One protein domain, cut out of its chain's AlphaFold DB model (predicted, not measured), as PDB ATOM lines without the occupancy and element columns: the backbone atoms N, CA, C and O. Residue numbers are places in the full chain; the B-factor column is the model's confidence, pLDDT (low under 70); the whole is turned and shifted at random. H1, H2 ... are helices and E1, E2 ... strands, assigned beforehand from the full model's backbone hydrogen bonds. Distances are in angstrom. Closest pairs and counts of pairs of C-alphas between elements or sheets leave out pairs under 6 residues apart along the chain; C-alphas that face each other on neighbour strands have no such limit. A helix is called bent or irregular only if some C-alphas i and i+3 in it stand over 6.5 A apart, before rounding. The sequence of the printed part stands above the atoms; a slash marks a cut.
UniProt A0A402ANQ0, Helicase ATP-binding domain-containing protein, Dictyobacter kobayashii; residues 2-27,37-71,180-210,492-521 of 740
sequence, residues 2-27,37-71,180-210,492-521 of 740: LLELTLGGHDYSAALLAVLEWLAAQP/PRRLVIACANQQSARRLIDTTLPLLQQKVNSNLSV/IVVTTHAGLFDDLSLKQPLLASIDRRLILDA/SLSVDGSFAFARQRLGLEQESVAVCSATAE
ATOM      1  N   LEU A   2      -4.011 -36.189 -38.736       94.06
ATOM      2  CA  LEU A   2      -3.749 -35.863 -40.140       94.06
ATOM      3  C   LEU A   2      -4.244 -37.034 -40.988       94.06
ATOM      4  O   LEU A   2      -3.877 -38.176 -40.720       94.06
ATOM      5  N   LEU A   3      -5.102 -36.747 -41.955       92.94
ATOM      6  CA  LEU A   3      -5.739 -37.725 -42.820       92.94
ATOM      7  C   LEU A   3      -5.388 -37.387 -44.270       92.94
ATOM      8  O   LEU A   3      -5.834 -36.377 -44.807       92.94
ATOM      9  N   GLU A   4      -4.566 -38.217 -44.892       90.94
ATOM     10  CA  GLU A   4      -4.241 -38.093 -46.309       90.94
ATOM     11  C   GLU A   4      -5.129 -39.030 -47.132       90.94
ATOM     12  O   GLU A   4      -5.213 -40.221 -46.832       90.94
ATOM     13  N   LEU A   5      -5.819 -38.494 -48.137       86.25
ATOM     14  CA  LEU A   5      -6.770 -39.236 -48.968       86.25
ATOM     15  C   LEU A   5      -6.459 -39.000 -50.442       86.25
ATOM     16  O   LEU A   5      -6.607 -37.882 -50.926       86.25
ATOM     17  N   THR A   6      -6.081 -40.052 -51.163       74.12
ATOM     18  CA  THR A   6      -5.889 -40.008 -52.621       74.12
ATOM     19  C   THR A   6      -6.698 -41.125 -53.276       74.12
ATOM     20  O   THR A   6      -6.150 -42.078 -53.822       74.12
ATOM     21  N   LEU A   7      -8.023 -41.057 -53.125       65.94
ATOM     22  CA  LEU A   7      -8.962 -42.092 -53.589       65.94
ATOM     23  C   LEU A   7      -9.625 -41.757 -54.941       65.94
ATOM     24  O   LEU A   7     -10.432 -42.542 -55.425       65.94
ATOM     25  N   GLY A   8      -9.279 -40.615 -55.548       61.00
ATOM     26  CA  GLY A   8      -9.811 -40.153 -56.835       61.00
ATOM     27  C   GLY A   8     -10.346 -38.719 -56.765       61.00
ATOM     28  O   GLY A   8     -11.449 -38.472 -56.292       61.00
ATOM     29  N   GLY A   9      -9.558 -37.754 -57.235       62.88
ATOM     30  CA  GLY A   9      -9.850 -36.321 -57.150       62.88
ATOM     31  C   GLY A   9      -9.913 -35.758 -55.720       62.88
ATOM     32  O   GLY A   9      -9.406 -36.341 -54.763       62.88
ATOM     33  N   HIS A  10     -10.575 -34.603 -55.575       64.50
ATOM     34  CA  HIS A  10     -10.913 -33.969 -54.285       64.50
ATOM     35  C   HIS A  10     -12.125 -34.638 -53.614       64.50
ATOM     36  O   HIS A  10     -13.066 -33.958 -53.190       64.50
ATOM     37  N   ASP A  11     -12.149 -35.973 -53.588       75.56
ATOM     38  CA  ASP A  11     -13.250 -36.739 -53.013       75.56
ATOM     39  C   ASP A  11     -13.001 -37.059 -51.534       75.56
ATOM     40  O   ASP A  11     -12.222 -37.935 -51.160       75.56
ATOM     41  N   TYR A  12     -13.723 -36.345 -50.672       86.38
ATOM     42  CA  TYR A  12     -13.726 -36.560 -49.226       86.38
ATOM     43  C   TYR A  12     -14.881 -37.457 -48.759       86.38
ATOM     44  O   TYR A  12     -15.109 -37.576 -47.553       86.38
ATOM     45  N   SER A  13     -15.619 -38.096 -49.675       86.50
ATOM     46  CA  SER A  13     -16.835 -38.860 -49.367       86.50
ATOM     47  C   SER A  13     -16.610 -39.948 -48.325       86.50
ATOM     48  O   SER A  13     -17.441 -40.093 -47.435       86.50
ATOM     49  N   ALA A  14     -15.488 -40.674 -48.377       83.94
ATOM     50  CA  ALA A  14     -15.178 -41.719 -47.397       83.94
ATOM     51  C   ALA A  14     -15.035 -41.157 -45.970       83.94
ATOM     52  O   ALA A  14     -15.616 -41.691 -45.026       83.94
ATOM     53  N   ALA A  15     -14.314 -40.040 -45.815       87.38
ATOM     54  CA  ALA A  15     -14.166 -39.371 -44.524       87.38
ATOM     55  C   ALA A  15     -15.491 -38.768 -44.042       87.38
ATOM     56  O   ALA A  15     -15.835 -38.880 -42.867       87.38
ATOM     57  N   LEU A  16     -16.254 -38.156 -44.951       92.25
ATOM     58  CA  LEU A  16     -17.556 -37.576 -44.639       92.25
ATOM     59  C   LEU A  16     -18.572 -38.648 -44.227       92.25
ATOM     60  O   LEU A  16     -19.309 -38.421 -43.275       92.25
ATOM     61  N   LEU A  17     -18.590 -39.815 -44.878       91.00
ATOM     62  CA  LEU A  17     -19.497 -40.918 -44.546       91.00
ATOM     63  C   LEU A  17     -19.291 -41.390 -43.101       91.00
ATOM     64  O   LEU A  17     -20.242 -41.389 -42.326       91.00
ATOM     65  N   ALA A  18     -18.046 -41.685 -42.714       89.25
ATOM     66  CA  ALA A  18     -17.716 -42.115 -41.353       89.25
ATOM     67  C   ALA A  18     -18.104 -41.061 -40.300       89.25
ATOM     68  O   ALA A  18     -18.572 -41.377 -39.204       89.25
ATOM     69  N   VAL A  19     -17.942 -39.780 -40.638       91.44
ATOM     70  CA  VAL A  19     -18.327 -38.672 -39.760       91.44
ATOM     71  C   VAL A  19     -19.849 -38.533 -39.649       91.44
ATOM     72  O   VAL A  19     -20.355 -38.265 -38.558       91.44
ATOM     73  N   LEU A  20     -20.591 -38.733 -40.740       92.81
ATOM     74  CA  LEU A  20     -22.056 -38.717 -40.736       92.81
ATOM     75  C   LEU A  20     -22.629 -39.890 -39.935       92.81
ATOM     76  O   LEU A  20     -23.551 -39.682 -39.151       92.81
ATOM     77  N   GLU A  21     -22.052 -41.086 -40.063       91.44
ATOM     78  CA  GLU A  21     -22.397 -42.250 -39.237       91.44
ATOM     79  C   GLU A  21     -22.166 -41.959 -37.749       91.44
ATOM     80  O   GLU A  21     -23.046 -42.193 -36.922       91.44
ATOM     81  N   TRP A  22     -21.024 -41.354 -37.401       90.88
ATOM     82  CA  TRP A  22     -20.732 -40.937 -36.028       90.88
ATOM     83  C   TRP A  22     -21.704 -39.867 -35.500       90.88
ATOM     84  O   TRP A  22     -22.078 -39.905 -34.326       90.88
ATOM     85  N   LEU A  23     -22.134 -38.918 -36.336       90.94
ATOM     86  CA  LEU A  23     -23.129 -37.908 -35.956       90.94
ATOM     87  C   LEU A  23     -24.536 -38.500 -35.790       90.94
ATOM     88  O   LEU A  23     -25.288 -38.027 -34.938       90.94
ATOM     89  N   ALA A  24     -24.889 -39.502 -36.598       86.75
ATOM     90  CA  ALA A  24     -26.192 -40.163 -36.572       86.75
ATOM     91  C   ALA A  24     -26.315 -41.215 -35.455       86.75
ATOM     92  O   ALA A  24     -27.423 -41.481 -34.985       86.75
ATOM     93  N   ALA A  25     -25.199 -41.804 -35.019       83.69
ATOM     94  CA  ALA A  25     -25.175 -42.793 -33.949       83.69
ATOM     95  C   ALA A  25     -25.683 -42.208 -32.619       83.69
ATOM     96  O   ALA A  25     -25.244 -41.138 -32.181       83.69
ATOM     97  N   GLN A  26     -26.576 -42.938 -31.944       66.12
ATOM     98  CA  GLN A  26     -27.021 -42.569 -30.601       66.12
ATOM     99  C   GLN A  26     -25.880 -42.761 -29.586       66.12
ATOM    100  O   GLN A  26     -25.064 -43.669 -29.750       66.12
ATOM    101  N   PRO A  27     -25.770 -41.903 -28.557       62.50
ATOM    102  CA  PRO A  27     -24.797 -42.112 -27.493       62.50
ATOM    103  C   PRO A  27     -25.090 -43.440 -26.778       62.50
ATOM    104  O   PRO A  27     -26.214 -43.669 -26.349       62.50
ATOM    105  N   PRO A  37     -26.467 -32.757 -28.185       76.69
ATOM    106  CA  PRO A  37     -26.318 -33.439 -29.469       76.69
ATOM    107  C   PRO A  37     -24.919 -33.215 -30.051       76.69
ATOM    108  O   PRO A  37     -24.368 -32.116 -29.950       76.69
ATOM    109  N   ARG A  38     -24.349 -34.257 -30.672       89.31
ATOM    110  CA  ARG A  38     -23.051 -34.167 -31.355       89.31
ATOM    111  C   ARG A  38     -23.141 -33.113 -32.460       89.31
ATOM    112  O   ARG A  38     -24.086 -33.110 -33.249       89.31
ATOM    113  N   ARG A  39     -22.159 -32.211 -32.497       93.31
ATOM    114  CA  ARG A  39     -22.041 -31.143 -33.497       93.31
ATOM    115  C   ARG A  39     -20.663 -31.189 -34.141       93.31
ATOM    116  O   ARG A  39     -19.704 -31.626 -33.510       93.31
ATOM    117  N   LEU A  40     -20.573 -30.730 -35.382       96.12
ATOM    118  CA  LEU A  40     -19.358 -30.753 -36.187       96.12
ATOM    119  C   LEU A  40     -19.190 -29.439 -36.948       96.12
ATOM    120  O   LEU A  40     -20.141 -28.942 -37.550       96.12
ATOM    121  N   VAL A  41     -17.957 -28.937 -36.997       97.19
ATOM    122  CA  VAL A  41     -17.550 -27.915 -37.970       97.19
ATOM    123  C   VAL A  41     -16.845 -28.577 -39.148       97.19
ATOM    124  O   VAL A  41     -15.925 -29.366 -38.936       97.19
ATOM    125  N   ILE A  42     -17.225 -28.225 -40.375       97.62
ATOM    126  CA  ILE A  42     -16.487 -28.573 -41.591       97.62
ATOM    127  C   ILE A  42     -15.941 -27.293 -42.224       97.62
ATOM    128  O   ILE A  42     -16.711 -26.412 -42.600       97.62
ATOM    129  N   ALA A  43     -14.620 -27.186 -42.353       96.81
ATOM    130  CA  ALA A  43     -13.966 -26.046 -42.990       96.81
ATOM    131  C   ALA A  43     -13.385 -26.450 -44.351       96.81
ATOM    132  O   ALA A  43     -12.613 -27.403 -44.430       96.81
ATOM    133  N   CYS A  44     -13.752 -25.724 -45.405       94.00
ATOM    134  CA  CYS A  44     -13.314 -25.972 -46.785       94.00
ATOM    135  C   CYS A  44     -12.315 -24.905 -47.259       94.00
ATOM    136  O   CYS A  44     -12.314 -23.794 -46.728       94.00
ATOM    137  N   ALA A  45     -11.533 -25.184 -48.310       88.75
ATOM    138  CA  ALA A  45     -10.569 -24.208 -48.837       88.75
ATOM    139  C   ALA A  45     -11.200 -22.872 -49.270       88.75
ATOM    140  O   ALA A  45     -10.604 -21.815 -49.092       88.75
ATOM    141  N   ASN A  46     -12.400 -22.895 -49.860       86.62
ATOM    142  CA  ASN A  46     -13.058 -21.696 -50.381       86.62
ATOM    143  C   ASN A  46     -14.594 -21.830 -50.401       86.62
ATOM    144  O   ASN A  46     -15.154 -22.896 -50.128       86.62
ATOM    145  N   GLN A  47     -15.278 -20.730 -50.737       85.19
ATOM    146  CA  GLN A  47     -16.746 -20.648 -50.751       85.19
ATOM    147  C   GLN A  47     -17.397 -21.608 -51.757       85.19
ATOM    148  O   GLN A  47     -18.478 -22.131 -51.498       85.19
ATOM    149  N   GLN A  48     -16.747 -21.869 -52.894       83.06
ATOM    150  CA  GLN A  48     -17.272 -22.767 -53.921       83.06
ATOM    151  C   GLN A  48     -17.265 -24.222 -53.439       83.06
ATOM    152  O   GLN A  48     -18.281 -24.906 -53.565       83.06
ATOM    153  N   SER A  49     -16.169 -24.671 -52.816       85.62
ATOM    154  CA  SER A  49     -16.085 -25.996 -52.189       85.62
ATOM    155  C   SER A  49     -17.113 -26.155 -51.065       85.62
ATOM    156  O   SER A  49     -17.801 -27.174 -51.010       85.62
ATOM    157  N   ALA A  50     -17.270 -25.136 -50.214       90.81
ATOM    158  CA  ALA A  50     -18.262 -25.141 -49.136       90.81
ATOM    159  C   ALA A  50     -19.697 -25.261 -49.669       90.81
ATOM    160  O   ALA A  50     -20.489 -26.055 -49.163       90.81
ATOM    161  N   ARG A  51     -20.029 -24.519 -50.730       88.00
ATOM    162  CA  ARG A  51     -21.358 -24.566 -51.341       88.00
ATOM    163  C   ARG A  51     -21.648 -25.910 -51.995       88.00
ATOM    164  O   ARG A  51     -22.707 -26.472 -51.752       88.00
ATOM    165  N   ARG A  52     -20.699 -26.471 -52.749       87.62
ATOM    166  CA  ARG A  52     -20.833 -27.824 -53.318       87.62
ATOM    167  C   ARG A  52     -21.066 -28.872 -52.229       87.62
ATOM    168  O   ARG A  52     -21.910 -29.755 -52.386       87.62
ATOM    169  N   LEU A  53     -20.339 -28.755 -51.116       92.06
ATOM    170  CA  LEU A  53     -20.505 -29.641 -49.971       92.06
ATOM    171  C   LEU A  53     -21.943 -29.585 -49.426       92.06
ATOM    172  O   LEU A  53     -22.527 -30.634 -49.177       92.06
ATOM    173  N   ILE A  54     -22.518 -28.388 -49.280       93.06
ATOM    174  CA  ILE A  54     -23.881 -28.186 -48.759       93.06
ATOM    175  C   ILE A  54     -24.957 -28.594 -49.773       93.06
ATOM    176  O   ILE A  54     -25.888 -29.309 -49.414       93.06
ATOM    177  N   ASP A  55     -24.836 -28.146 -51.022       91.12
ATOM    178  CA  ASP A  55     -25.893 -28.252 -52.032       91.12
ATOM    179  C   ASP A  55     -25.930 -29.642 -52.694       91.12
ATOM    180  O   ASP A  55     -26.947 -30.027 -53.268       91.12
ATOM    181  N   THR A  56     -24.828 -30.401 -52.659       90.88
ATOM    182  CA  THR A  56     -24.698 -31.661 -53.413       90.88
ATOM    183  C   THR A  56     -24.134 -32.806 -52.578       90.88
ATOM    184  O   THR A  56     -24.789 -33.840 -52.438       90.88
ATOM    185  N   THR A  57     -22.937 -32.652 -52.005       91.94
ATOM    186  CA  THR A  57     -22.219 -33.781 -51.388       91.94
ATOM    187  C   THR A  57     -22.884 -34.272 -50.099       91.94
ATOM    188  O   THR A  57     -23.157 -35.463 -49.972       91.94
ATOM    189  N   LEU A  58     -23.179 -33.383 -49.143       94.69
ATOM    190  CA  LEU A  58     -23.805 -33.763 -47.871       94.69
ATOM    191  C   LEU A  58     -25.204 -34.366 -48.064       94.69
ATOM    192  O   LEU A  58     -25.428 -35.431 -47.493       94.69
ATOM    193  N   PRO A  59     -26.123 -33.790 -48.871       95.00
ATOM    194  CA  PRO A  59     -27.426 -34.407 -49.125       95.00
ATOM    195  C   PRO A  59     -27.319 -35.832 -49.681       95.00
ATOM    196  O   PRO A  59     -27.997 -36.739 -49.197       95.00
ATOM    197  N   LEU A  60     -26.418 -36.053 -50.646       93.25
ATOM    198  CA  LEU A  60     -26.201 -37.368 -51.252       93.25
ATOM    199  C   LEU A  60     -25.673 -38.392 -50.233       93.25
ATOM    200  O   LEU A  60     -26.129 -39.535 -50.202       93.25
ATOM    201  N   LEU A  61     -24.722 -37.999 -49.384       93.75
ATOM    202  CA  LEU A  61     -24.172 -38.885 -48.356       93.75
ATOM    203  C   LEU A  61     -25.159 -39.133 -47.208       93.75
ATOM    204  O   LEU A  61     -25.272 -40.264 -46.739       93.75
ATOM    205  N   GLN A  62     -25.922 -38.120 -46.792       94.25
ATOM    206  CA  GLN A  62     -26.960 -38.277 -45.772       94.25
ATOM    207  C   GLN A  62     -28.045 -39.264 -46.216       94.25
ATOM    208  O   GLN A  62     -28.473 -40.083 -45.403       94.25
ATOM    209  N   GLN A  63     -28.417 -39.260 -47.504       93.12
ATOM    210  CA  GLN A  63     -29.336 -40.246 -48.075       93.12
ATOM    211  C   GLN A  63     -28.783 -41.676 -47.974       93.12
ATOM    212  O   GLN A  63     -29.533 -42.594 -47.643       93.12
ATOM    213  N   LYS A  64     -27.478 -41.878 -48.213       92.06
ATOM    214  CA  LYS A  64     -26.834 -43.201 -48.097       92.06
ATOM    215  C   LYS A  64     -26.845 -43.741 -46.666       92.06
ATOM    216  O   LYS A  64     -27.053 -44.934 -46.476       92.06
ATOM    217  N   VAL A  65     -26.648 -42.868 -45.678       90.56
ATOM    218  CA  VAL A  65     -26.630 -43.224 -44.244       90.56
ATOM    219  C   VAL A  65     -28.036 -43.143 -43.616       90.56
ATOM    220  O   VAL A  65     -28.206 -43.382 -42.426       90.56
ATOM    221  N   ASN A  66     -29.069 -42.822 -44.408       89.38
ATOM    222  CA  ASN A  66     -30.447 -42.610 -43.953       89.38
ATOM    223  C   ASN A  66     -30.542 -41.649 -42.747       89.38
ATOM    224  O   ASN A  66     -31.190 -41.931 -41.738       89.38
ATOM    225  N   SER A  67     -29.855 -40.511 -42.853       88.50
ATOM    226  CA  SER A  67     -29.819 -39.456 -41.836       88.50
ATOM    227  C   SER A  67     -30.423 -38.155 -42.375       88.50
ATOM    228  O   SER A  67     -30.517 -37.962 -43.585       88.50
ATOM    229  N   ASN A  68     -30.853 -37.265 -41.480       90.44
ATOM    230  CA  ASN A  68     -31.379 -35.941 -41.831       90.44
ATOM    231  C   ASN A  68     -30.804 -34.892 -40.870       90.44
ATOM    232  O   ASN A  68     -31.505 -34.340 -40.020       90.44
ATOM    233  N   LEU A  69     -29.484 -34.720 -40.932       93.19
ATOM    234  CA  LEU A  69     -28.742 -33.850 -40.025       93.19
ATOM    235  C   LEU A  69     -28.852 -32.402 -40.503       93.19
ATOM    236  O   LEU A  69     -28.602 -32.106 -41.673       93.19
ATOM    237  N   SER A  70     -29.175 -31.486 -39.591       94.62
ATOM    238  CA  SER A  70     -29.299 -30.066 -39.927       94.62
ATOM    239  C   SER A  70     -27.939 -29.455 -40.282       94.62
ATOM    240  O   SER A  70     -26.970 -29.567 -39.525       94.62
ATOM    241  N   VAL A  71     -27.877 -28.777 -41.432       96.19
ATOM    242  CA  VAL A  71     -26.667 -28.123 -41.952       96.19
ATOM    243  C   VAL A  71     -26.870 -26.608 -41.992       96.19
ATOM    244  O   VAL A  71     -27.893 -26.129 -42.478       96.19
ATOM    245  N   ILE A 180     -24.361 -29.763 -38.226       96.81
ATOM    246  CA  ILE A 180     -23.196 -29.564 -39.087       96.81
ATOM    247  C   ILE A 180     -23.107 -28.085 -39.446       96.81
ATOM    248  O   ILE A 180     -24.034 -27.511 -40.016       96.81
ATOM    249  N   VAL A 181     -21.974 -27.467 -39.134       97.50
ATOM    250  CA  VAL A 181     -21.674 -26.088 -39.517       97.50
ATOM    251  C   VAL A 181     -20.569 -26.105 -40.558       97.50
ATOM    252  O   VAL A 181     -19.452 -26.525 -40.273       97.50
ATOM    253  N   VAL A 182     -20.873 -25.652 -41.767       97.31
ATOM    254  CA  VAL A 182     -19.911 -25.549 -42.865       97.31
ATOM    255  C   VAL A 182     -19.400 -24.113 -42.955       97.31
ATOM    256  O   VAL A 182     -20.175 -23.161 -42.876       97.31
ATOM    257  N   THR A 183     -18.096 -23.939 -43.135       96.56
ATOM    258  CA  THR A 183     -17.456 -22.636 -43.354       96.56
ATOM    259  C   THR A 183     -16.222 -22.788 -44.253       96.56
ATOM    260  O   THR A 183     -15.891 -23.891 -44.697       96.56
ATOM    261  N   THR A 184     -15.541 -21.688 -44.558       95.19
ATOM    262  CA  THR A 184     -14.230 -21.696 -45.223       95.19
ATOM    263  C   THR A 184     -13.101 -21.699 -44.189       95.19
ATOM    264  O   THR A 184     -13.337 -21.441 -43.010       95.19
ATOM    265  N   HIS A 185     -11.854 -21.961 -44.592       94.44
ATOM    266  CA  HIS A 185     -10.699 -21.794 -43.694       94.44
ATOM    267  C   HIS A 185     -10.613 -20.359 -43.156       94.44
ATOM    268  O   HIS A 185     -10.478 -20.175 -41.950       94.44
ATOM    269  N   ALA A 186     -10.782 -19.357 -44.025       91.44
ATOM    270  CA  ALA A 186     -10.836 -17.948 -43.632       91.44
ATOM    271  C   ALA A 186     -11.981 -17.664 -42.644       91.44
ATOM    272  O   ALA A 186     -11.747 -17.059 -41.601       91.44
ATOM    273  N   GLY A 187     -13.191 -18.176 -42.906       92.88
ATOM    274  CA  GLY A 187     -14.339 -18.028 -42.005       92.88
ATOM    275  C   GLY A 187     -14.136 -18.707 -40.645       92.88
ATOM    276  O   GLY A 187     -14.543 -18.169 -39.614       92.88
ATOM    277  N   LEU A 188     -13.437 -19.847 -40.617       94.50
ATOM    278  CA  LEU A 188     -13.020 -20.505 -39.379       94.50
ATOM    279  C   LEU A 188     -12.031 -19.635 -38.585       94.50
ATOM    280  O   LEU A 188     -12.182 -19.500 -37.371       94.50
ATOM    281  N   PHE A 189     -11.025 -19.049 -39.242       92.12
ATOM    282  CA  PHE A 189     -10.056 -18.166 -38.578       92.12
ATOM    283  C   PHE A 189     -10.698 -16.880 -38.070       92.12
ATOM    284  O   PHE A 189     -10.390 -16.452 -36.956       92.12
ATOM    285  N   ASP A 190     -11.604 -16.303 -38.856       89.75
ATOM    286  CA  ASP A 190     -12.391 -15.129 -38.501       89.75
ATOM    287  C   ASP A 190     -13.160 -15.350 -37.201       89.75
ATOM    288  O   ASP A 190     -12.956 -14.608 -36.238       89.75
ATOM    289  N   ASP A 191     -13.983 -16.402 -37.138       91.06
ATOM    290  CA  ASP A 191     -14.804 -16.678 -35.961       91.06
ATOM    291  C   ASP A 191     -13.941 -16.995 -34.731       91.06
ATOM    292  O   ASP A 191     -14.132 -16.395 -33.673       91.06
ATOM    293  N   LEU A 192     -12.935 -17.868 -34.868       91.25
ATOM    294  CA  LEU A 192     -12.065 -18.258 -33.750       91.25
ATOM    295  C   LEU A 192     -11.188 -17.110 -33.229       91.25
ATOM    296  O   LEU A 192     -10.708 -17.173 -32.096       91.25
ATOM    297  N   SER A 193     -10.987 -16.059 -34.028       87.31
ATOM    298  CA  SER A 193     -10.286 -14.841 -33.609       87.31
ATOM    299  C   SER A 193     -11.177 -13.878 -32.812       87.31
ATOM    300  O   SER A 193     -10.673 -12.911 -32.227       87.31
ATOM    301  N   LEU A 194     -12.492 -14.114 -32.749       84.06
ATOM    302  CA  LEU A 194     -13.411 -13.311 -31.949       84.06
ATOM    303  C   LEU A 194     -13.253 -13.590 -30.447       84.06
ATOM    304  O   LEU A 194     -12.834 -14.653 -30.001       84.06
ATOM    305  N   LYS A 195     -13.662 -12.615 -29.628       79.31
ATOM    306  CA  LYS A 195     -13.682 -12.742 -28.161       79.31
ATOM    307  C   LYS A 195     -14.702 -13.789 -27.700       79.31
ATOM    308  O   LYS A 195     -14.510 -14.413 -26.663       79.31
ATOM    309  N   GLN A 196     -15.786 -13.944 -28.460       81.81
ATOM    310  CA  GLN A 196     -16.838 -14.936 -28.249       81.81
ATOM    311  C   GLN A 196     -17.101 -15.667 -29.577       81.81
ATOM    312  O   GLN A 196     -18.037 -15.293 -30.286       81.81
ATOM    313  N   PRO A 197     -16.259 -16.650 -29.940       88.38
ATOM    314  CA  PRO A 197     -16.430 -17.420 -31.168       88.38
ATOM    315  C   PRO A 197     -17.691 -18.281 -31.101       88.38
ATOM    316  O   PRO A 197     -17.954 -18.915 -30.073       88.38
ATOM    317  N   LEU A 198     -18.441 -18.380 -32.197       89.44
ATOM    318  CA  LEU A 198     -19.565 -19.314 -32.294       89.44
ATOM    319  C   LEU A 198     -19.066 -20.757 -32.431       89.44
ATOM    320  O   LEU A 198     -19.622 -21.673 -31.819       89.44
ATOM    321  N   LEU A 199     -17.989 -20.956 -33.191       92.56
ATOM    322  CA  LEU A 199     -17.414 -22.259 -33.517       92.56
ATOM    323  C   LEU A 199     -16.529 -22.819 -32.398       92.56
ATOM    324  O   LEU A 199     -16.263 -24.019 -32.378       92.56
ATOM    325  N   ALA A 200     -16.106 -22.001 -31.425       89.62
ATOM    326  CA  ALA A 200     -15.400 -22.501 -30.240       89.62
ATOM    327  C   ALA A 200     -16.281 -23.419 -29.381       89.62
ATOM    328  O   ALA A 200     -15.765 -24.325 -28.738       89.62
ATOM    329  N   SER A 201     -17.607 -23.237 -29.426       86.62
ATOM    330  CA  SER A 201     -18.564 -24.126 -28.749       86.62
ATOM    331  C   SER A 201     -18.665 -25.525 -29.371       86.62
ATOM    332  O   SER A 201     -19.311 -26.399 -28.796       86.62
ATOM    333  N   ILE A 202     -18.063 -25.735 -30.547       91.50
ATOM    334  CA  ILE A 202     -18.055 -27.007 -31.267       91.50
ATOM    335  C   ILE A 202     -16.616 -27.533 -31.279       91.50
ATOM    336  O   ILE A 202     -15.738 -27.040 -31.994       91.50
ATOM    337  N   ASP A 203     -16.378 -28.556 -30.468       88.50
ATOM    338  CA  ASP A 203     -15.061 -29.131 -30.184       88.50
ATOM    339  C   ASP A 203     -14.661 -30.253 -31.162       88.50
ATOM    340  O   ASP A 203     -13.648 -30.925 -30.965       88.50
ATOM    341  N   ARG A 204     -15.445 -30.489 -32.219       93.31
ATOM    342  CA  ARG A 204     -15.159 -31.461 -33.285       93.31
ATOM    343  C   ARG A 204     -15.094 -30.743 -34.625       93.31
ATOM    344  O   ARG A 204     -16.060 -30.096 -35.033       93.31
ATOM    345  N   ARG A 205     -13.948 -30.842 -35.303       95.19
ATOM    346  CA  ARG A 205     -13.678 -30.102 -36.543       95.19
ATOM    347  C   ARG A 205     -13.051 -31.002 -37.600       95.19
ATOM    348  O   ARG A 205     -12.057 -31.677 -37.332       95.19
ATOM    349  N   LEU A 206     -13.612 -30.967 -38.802       96.12
ATOM    350  CA  LEU A 206     -13.070 -31.573 -40.010       96.12
ATOM    351  C   LEU A 206     -12.612 -30.452 -40.946       96.12
ATOM    352  O   LEU A 206     -13.418 -29.682 -41.457       96.12
ATOM    353  N   ILE A 207     -11.309 -30.342 -41.152       95.56
ATOM    354  CA  ILE A 207     -10.702 -29.327 -42.006       95.56
ATOM    355  C   ILE A 207     -10.298 -30.026 -43.298       95.56
ATOM    356  O   ILE A 207      -9.331 -30.782 -43.305       95.56
ATOM    357  N   LEU A 208     -11.078 -29.814 -44.355       93.75
ATOM    358  CA  LEU A 208     -10.824 -30.337 -45.699       93.75
ATOM    359  C   LEU A 208      -9.776 -29.477 -46.409       93.75
ATOM    360  O   LEU A 208      -9.570 -28.331 -46.012       93.75
ATOM    361  N   ASP A 209      -9.132 -30.004 -47.451       90.25
ATOM    362  CA  ASP A 209      -8.058 -29.325 -48.190       90.25
ATOM    363  C   ASP A 209      -6.950 -28.772 -47.268       90.25
ATOM    364  O   ASP A 209      -6.431 -27.668 -47.454       90.25
ATOM    365  N   ALA A 210      -6.620 -29.499 -46.197       91.88
ATOM    366  CA  ALA A 210      -5.727 -29.014 -45.148       91.88
ATOM    367  C   ALA A 210      -4.303 -28.697 -45.643       91.88
ATOM    368  O   ALA A 210      -3.563 -27.979 -44.977       91.88
ATOM    369  N   SER A 492      -2.513 -34.178 -50.247       88.12
ATOM    370  CA  SER A 492      -1.058 -34.097 -50.278       88.12
ATOM    371  C   SER A 492      -0.535 -33.456 -48.993       88.12
ATOM    372  O   SER A 492      -0.266 -32.253 -48.949       88.12
ATOM    373  N   LEU A 493      -0.381 -34.258 -47.940       91.12
ATOM    374  CA  LEU A 493       0.133 -33.829 -46.632       91.12
ATOM    375  C   LEU A 493       1.535 -34.383 -46.338       91.12
ATOM    376  O   LEU A 493       2.279 -33.783 -45.560       91.12
ATOM    377  N   SER A 494       1.896 -35.512 -46.943       92.06
ATOM    378  CA  SER A 494       3.170 -36.191 -46.739       92.06
ATOM    379  C   SER A 494       4.187 -35.878 -47.836       92.06
ATOM    380  O   SER A 494       3.857 -35.729 -49.015       92.06
ATOM    381  N   VAL A 495       5.452 -35.795 -47.429       92.94
ATOM    382  CA  VAL A 495       6.619 -35.752 -48.316       92.94
ATOM    383  C   VAL A 495       7.487 -36.947 -47.951       92.94
ATOM    384  O   VAL A 495       7.854 -37.096 -46.787       92.94
ATOM    385  N   ASP A 496       7.771 -37.806 -48.928       90.81
ATOM    386  CA  ASP A 496       8.550 -39.042 -48.775       90.81
ATOM    387  C   ASP A 496       8.009 -39.924 -47.633       90.81
ATOM    388  O   ASP A 496       8.718 -40.338 -46.720       90.81
ATOM    389  N   GLY A 497       6.680 -40.095 -47.605       88.06
ATOM    390  CA  GLY A 497       5.956 -40.833 -46.560       88.06
ATOM    391  C   GLY A 497       5.914 -40.158 -45.180       88.06
ATOM    392  O   GLY A 497       5.226 -40.640 -44.280       88.06
ATOM    393  N   SER A 498       6.597 -39.026 -44.992       92.25
ATOM    394  CA  SER A 498       6.671 -38.312 -43.717       92.25
ATOM    395  C   SER A 498       5.717 -37.121 -43.657       92.25
ATOM    396  O   SER A 498       5.691 -36.255 -44.530       92.25
ATOM    397  N   PHE A 499       4.978 -37.013 -42.551       93.19
ATOM    398  CA  PHE A 499       4.107 -35.870 -42.245       93.19
ATOM    399  C   PHE A 499       4.834 -34.763 -41.464       93.19
ATOM    400  O   PHE A 499       4.199 -33.818 -40.994       93.19
ATOM    401  N   ALA A 500       6.159 -34.862 -41.289       91.88
ATOM    402  CA  ALA A 500       6.941 -33.903 -40.506       91.88
ATOM    403  C   ALA A 500       6.783 -32.464 -41.021       91.88
ATOM    404  O   ALA A 500       6.553 -31.550 -40.229       91.88
ATOM    405  N   PHE A 501       6.812 -32.276 -42.344       91.50
ATOM    406  CA  PHE A 501       6.658 -30.959 -42.959       91.50
ATOM    407  C   PHE A 501       5.268 -30.351 -42.697       91.50
ATOM    408  O   PHE A 501       5.163 -29.194 -42.288       91.50
ATOM    409  N   ALA A 502       4.189 -31.130 -42.842       91.81
ATOM    410  CA  ALA A 502       2.837 -30.670 -42.515       91.81
ATOM    411  C   ALA A 502       2.666 -30.373 -41.017       91.81
ATOM    412  O   ALA A 502       2.096 -29.344 -40.653       91.81
ATOM    413  N   ARG A 503       3.206 -31.229 -40.136       92.38
ATOM    414  CA  ARG A 503       3.193 -31.003 -38.681       92.38
ATOM    415  C   ARG A 503       3.880 -29.693 -38.314       92.38
ATOM    416  O   ARG A 503       3.328 -28.948 -37.513       92.38
ATOM    417  N   GLN A 504       5.018 -29.389 -38.932       89.81
ATOM    418  CA  GLN A 504       5.730 -28.134 -38.705       89.81
ATOM    419  C   GLN A 504       4.894 -26.908 -39.095       89.81
ATOM    420  O   GLN A 504       4.725 -25.976 -38.311       89.81
ATOM    421  N   ARG A 505       4.275 -26.928 -40.280       87.88
ATOM    422  CA  ARG A 505       3.417 -25.823 -40.752       87.88
ATOM    423  C   ARG A 505       2.200 -25.589 -39.848       87.88
ATOM    424  O   ARG A 505       1.752 -24.456 -39.695       87.88
ATOM    425  N   LEU A 506       1.695 -26.648 -39.211       89.06
ATOM    426  CA  LEU A 506       0.572 -26.597 -38.270       89.06
ATOM    427  C   LEU A 506       0.979 -26.291 -36.813       89.06
ATOM    428  O   LEU A 506       0.096 -26.071 -35.985       89.06
ATOM    429  N   GLY A 507       2.276 -26.268 -36.480       88.12
ATOM    430  CA  GLY A 507       2.766 -26.081 -35.103       88.12
ATOM    431  C   GLY A 507       2.628 -27.319 -34.203       88.12
ATOM    432  O   GLY A 507       2.395 -27.202 -32.995       88.12
ATOM    433  N   LEU A 508       2.703 -28.510 -34.802       88.88
ATOM    434  CA  LEU A 508       2.493 -29.825 -34.179       88.88
ATOM    435  C   LEU A 508       3.770 -30.683 -34.122       88.88
ATOM    436  O   LEU A 508       3.703 -31.916 -34.087       88.88
ATOM    437  N   GLU A 509       4.945 -30.058 -34.139       85.81
ATOM    438  CA  GLU A 509       6.250 -30.733 -34.143       85.81
ATOM    439  C   GLU A 509       6.468 -31.572 -32.880       85.81
ATOM    440  O   GLU A 509       7.010 -32.672 -32.943       85.81
ATOM    441  N   GLN A 510       6.011 -31.062 -31.735       82.56
ATOM    442  CA  GLN A 510       6.197 -31.684 -30.419       82.56
ATOM    443  C   GLN A 510       5.011 -32.557 -29.985       82.56
ATOM    444  O   GLN A 510       5.094 -33.252 -28.978       82.56
ATOM    445  N   GLU A 511       3.911 -32.538 -30.736       81.62
ATOM    446  CA  GLU A 511       2.677 -33.238 -30.376       81.62
ATOM    447  C   GLU A 511       2.654 -34.648 -30.975       81.62
ATOM    448  O   GLU A 511       3.062 -34.847 -32.122       81.62
ATOM    449  N   SER A 512       2.111 -35.623 -30.243       82.00
ATOM    450  CA  SER A 512       1.780 -36.928 -30.824       82.00
ATOM    451  C   SER A 512       0.496 -36.797 -31.641       82.00
ATOM    452  O   SER A 512      -0.581 -36.559 -31.095       82.00
ATOM    453  N   VAL A 513       0.609 -36.911 -32.964       86.75
ATOM    454  CA  VAL A 513      -0.519 -36.738 -33.885       86.75
ATOM    455  C   VAL A 513      -0.806 -38.061 -34.574       86.75
ATOM    456  O   VAL A 513       0.062 -38.605 -35.249       86.75
ATOM    457  N   ALA A 514      -2.038 -38.558 -34.443       91.31
ATOM    458  CA  ALA A 514      -2.499 -39.692 -35.234       91.31
ATOM    459  C   ALA A 514      -2.460 -39.333 -36.725       91.31
ATOM    460  O   ALA A 514      -2.997 -38.294 -37.125       91.31
ATOM    461  N   VAL A 515      -1.844 -40.196 -37.521       91.50
ATOM    462  CA  VAL A 515      -1.724 -40.059 -38.971       91.50
ATOM    463  C   VAL A 515      -2.405 -41.255 -39.616       91.50
ATOM    464  O   VAL A 515      -2.206 -42.388 -39.184       91.50
ATOM    465  N   CYS A 516      -3.200 -41.000 -40.644       89.62
ATOM    466  CA  CYS A 516      -3.802 -42.019 -41.487       89.62
ATOM    467  C   CYS A 516      -3.613 -41.602 -42.948       89.62
ATOM    468  O   CYS A 516      -3.786 -40.428 -43.274       89.62
ATOM    469  N   SER A 517      -3.240 -42.543 -43.809       86.44
ATOM    470  CA  SER A 517      -3.155 -42.324 -45.251       86.44
ATOM    471  C   SER A 517      -3.926 -43.438 -45.949       86.44
ATOM    472  O   SER A 517      -3.656 -44.614 -45.708       86.44
ATOM    473  N   ALA A 518      -4.905 -43.067 -46.769       83.38
ATOM    474  CA  ALA A 518      -5.605 -43.978 -47.661       83.38
ATOM    475  C   ALA A 518      -5.300 -43.548 -49.095       83.38
ATOM    476  O   ALA A 518      -5.832 -42.551 -49.592       83.38
ATOM    477  N   THR A 519      -4.397 -44.288 -49.730       75.75
ATOM    478  CA  THR A 519      -3.897 -43.995 -51.072       75.75
ATOM    479  C   THR A 519      -4.315 -45.108 -52.023       75.75
ATOM    480  O   THR A 519      -4.111 -46.284 -51.725       75.75
ATOM    481  N   ALA A 520      -4.951 -44.750 -53.140       73.62
ATOM    482  CA  ALA A 520      -5.199 -45.685 -54.226       73.62
ATOM    483  C   ALA A 520      -3.937 -45.846 -55.087       73.62
ATOM    484  O   ALA A 520      -3.138 -44.916 -55.240       73.62
ATOM    485  N   GLU A 521      -3.749 -47.040 -55.643       78.19
ATOM    486  CA  GLU A 521      -2.696 -47.295 -56.623       78.19
ATOM    487  C   GLU A 521      -3.212 -46.941 -58.022       78.19
ATOM    488  O   GLU A 521      -4.292 -47.368 -58.423       78.19
TER     489      GLU A 521
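Overview. This is residues 2 to 27, 37 to 71, 180 to 210 and 492 to 521 of the 740 residues of the protein "Helicase ATP-binding domain-containing protein" of Dictyobacter kobayashii (UniProt A0A402ANQ0). A small parallel sheet, E3 E2 E4, forms the core of three layers, with H1 and H2 on one face and H3 on the other. Beside this core sits a smaller part, the parallel pair E1 and E5 with H4 beyond it, made from the beginning and the end of the printed part. The printed part has 122 residues with four named helices and five named strands, in the order E1 H1 E2 H2 E3 H3 E4 H4 E5. The class is mixed, helices and strands, and the whole is compact, with a radius of gyration of the C-alphas of 15.2 A and spans of 44 by 40 by 33 A.

Arrangement. E1, residues 2 to 6, is parallel to E5, residues 515 to 519, with N 4 and O 516 2.8 A apart. H1, residues 13 to 24, touches H2, residues 47 to 64, at a steep tilt of 64 degrees; H2 touches H1 with residues 57 to 62 alone, and the closest C-alphas of the two, those of Leu 17 and Leu 61, are 6.4 A apart. E2, residues 40 to 44, is the inner strand between the edge strands E3, residues 180 to 184, and E4, residues 204 to 207. N 42 and O 181 are 2.8 A apart across E3 and E2, and N 206 and O 41 2.8 A across E2 and E4. H1 is on this sheet. H2 lies over E3 and E2 at a height of 10.3 A and runs along the strands. H3, residues 185 to 192, on the opposite face from H2, lies over E3 and stands up from the sheet. E3, H3 and E4 form a split strand-helix-strand unit, two parallel strands joined through a helix with E2 between them, and its crossover is right-handed. H4, residues 500 to 506, is not on the sheet and touches no helix. Every O i to N i+4 pair is within hydrogen-bond range in H1, H3 and H4, and 12 of 14 in H2.

Along the chain. E1 begins at C-alpha 2, (-3.749, -35.863, -40.140). H1 measures 15.9 A. H2, 24.8 A long, is irregular, with C-alphas 55 and 58 7.2 A apart. E2 and E3 measure 13.1 A and 13.4 A. E5 ends at C-alpha 519, (-3.897, -43.995, -51.072).

Size, cuts and confidence. The C-alphas farthest apart, of Lys 195 and Glu 521, are 46.1 A apart. Residues 28 to 36, 72 to 179 and 211 to 491 are not printed, with C-alpha gaps of 9.0 A, 4.7 A and 8.6 A. The link from H3 to E4 is long. Residues 7 to 10 and 26 to 27 have pLDDT under 70.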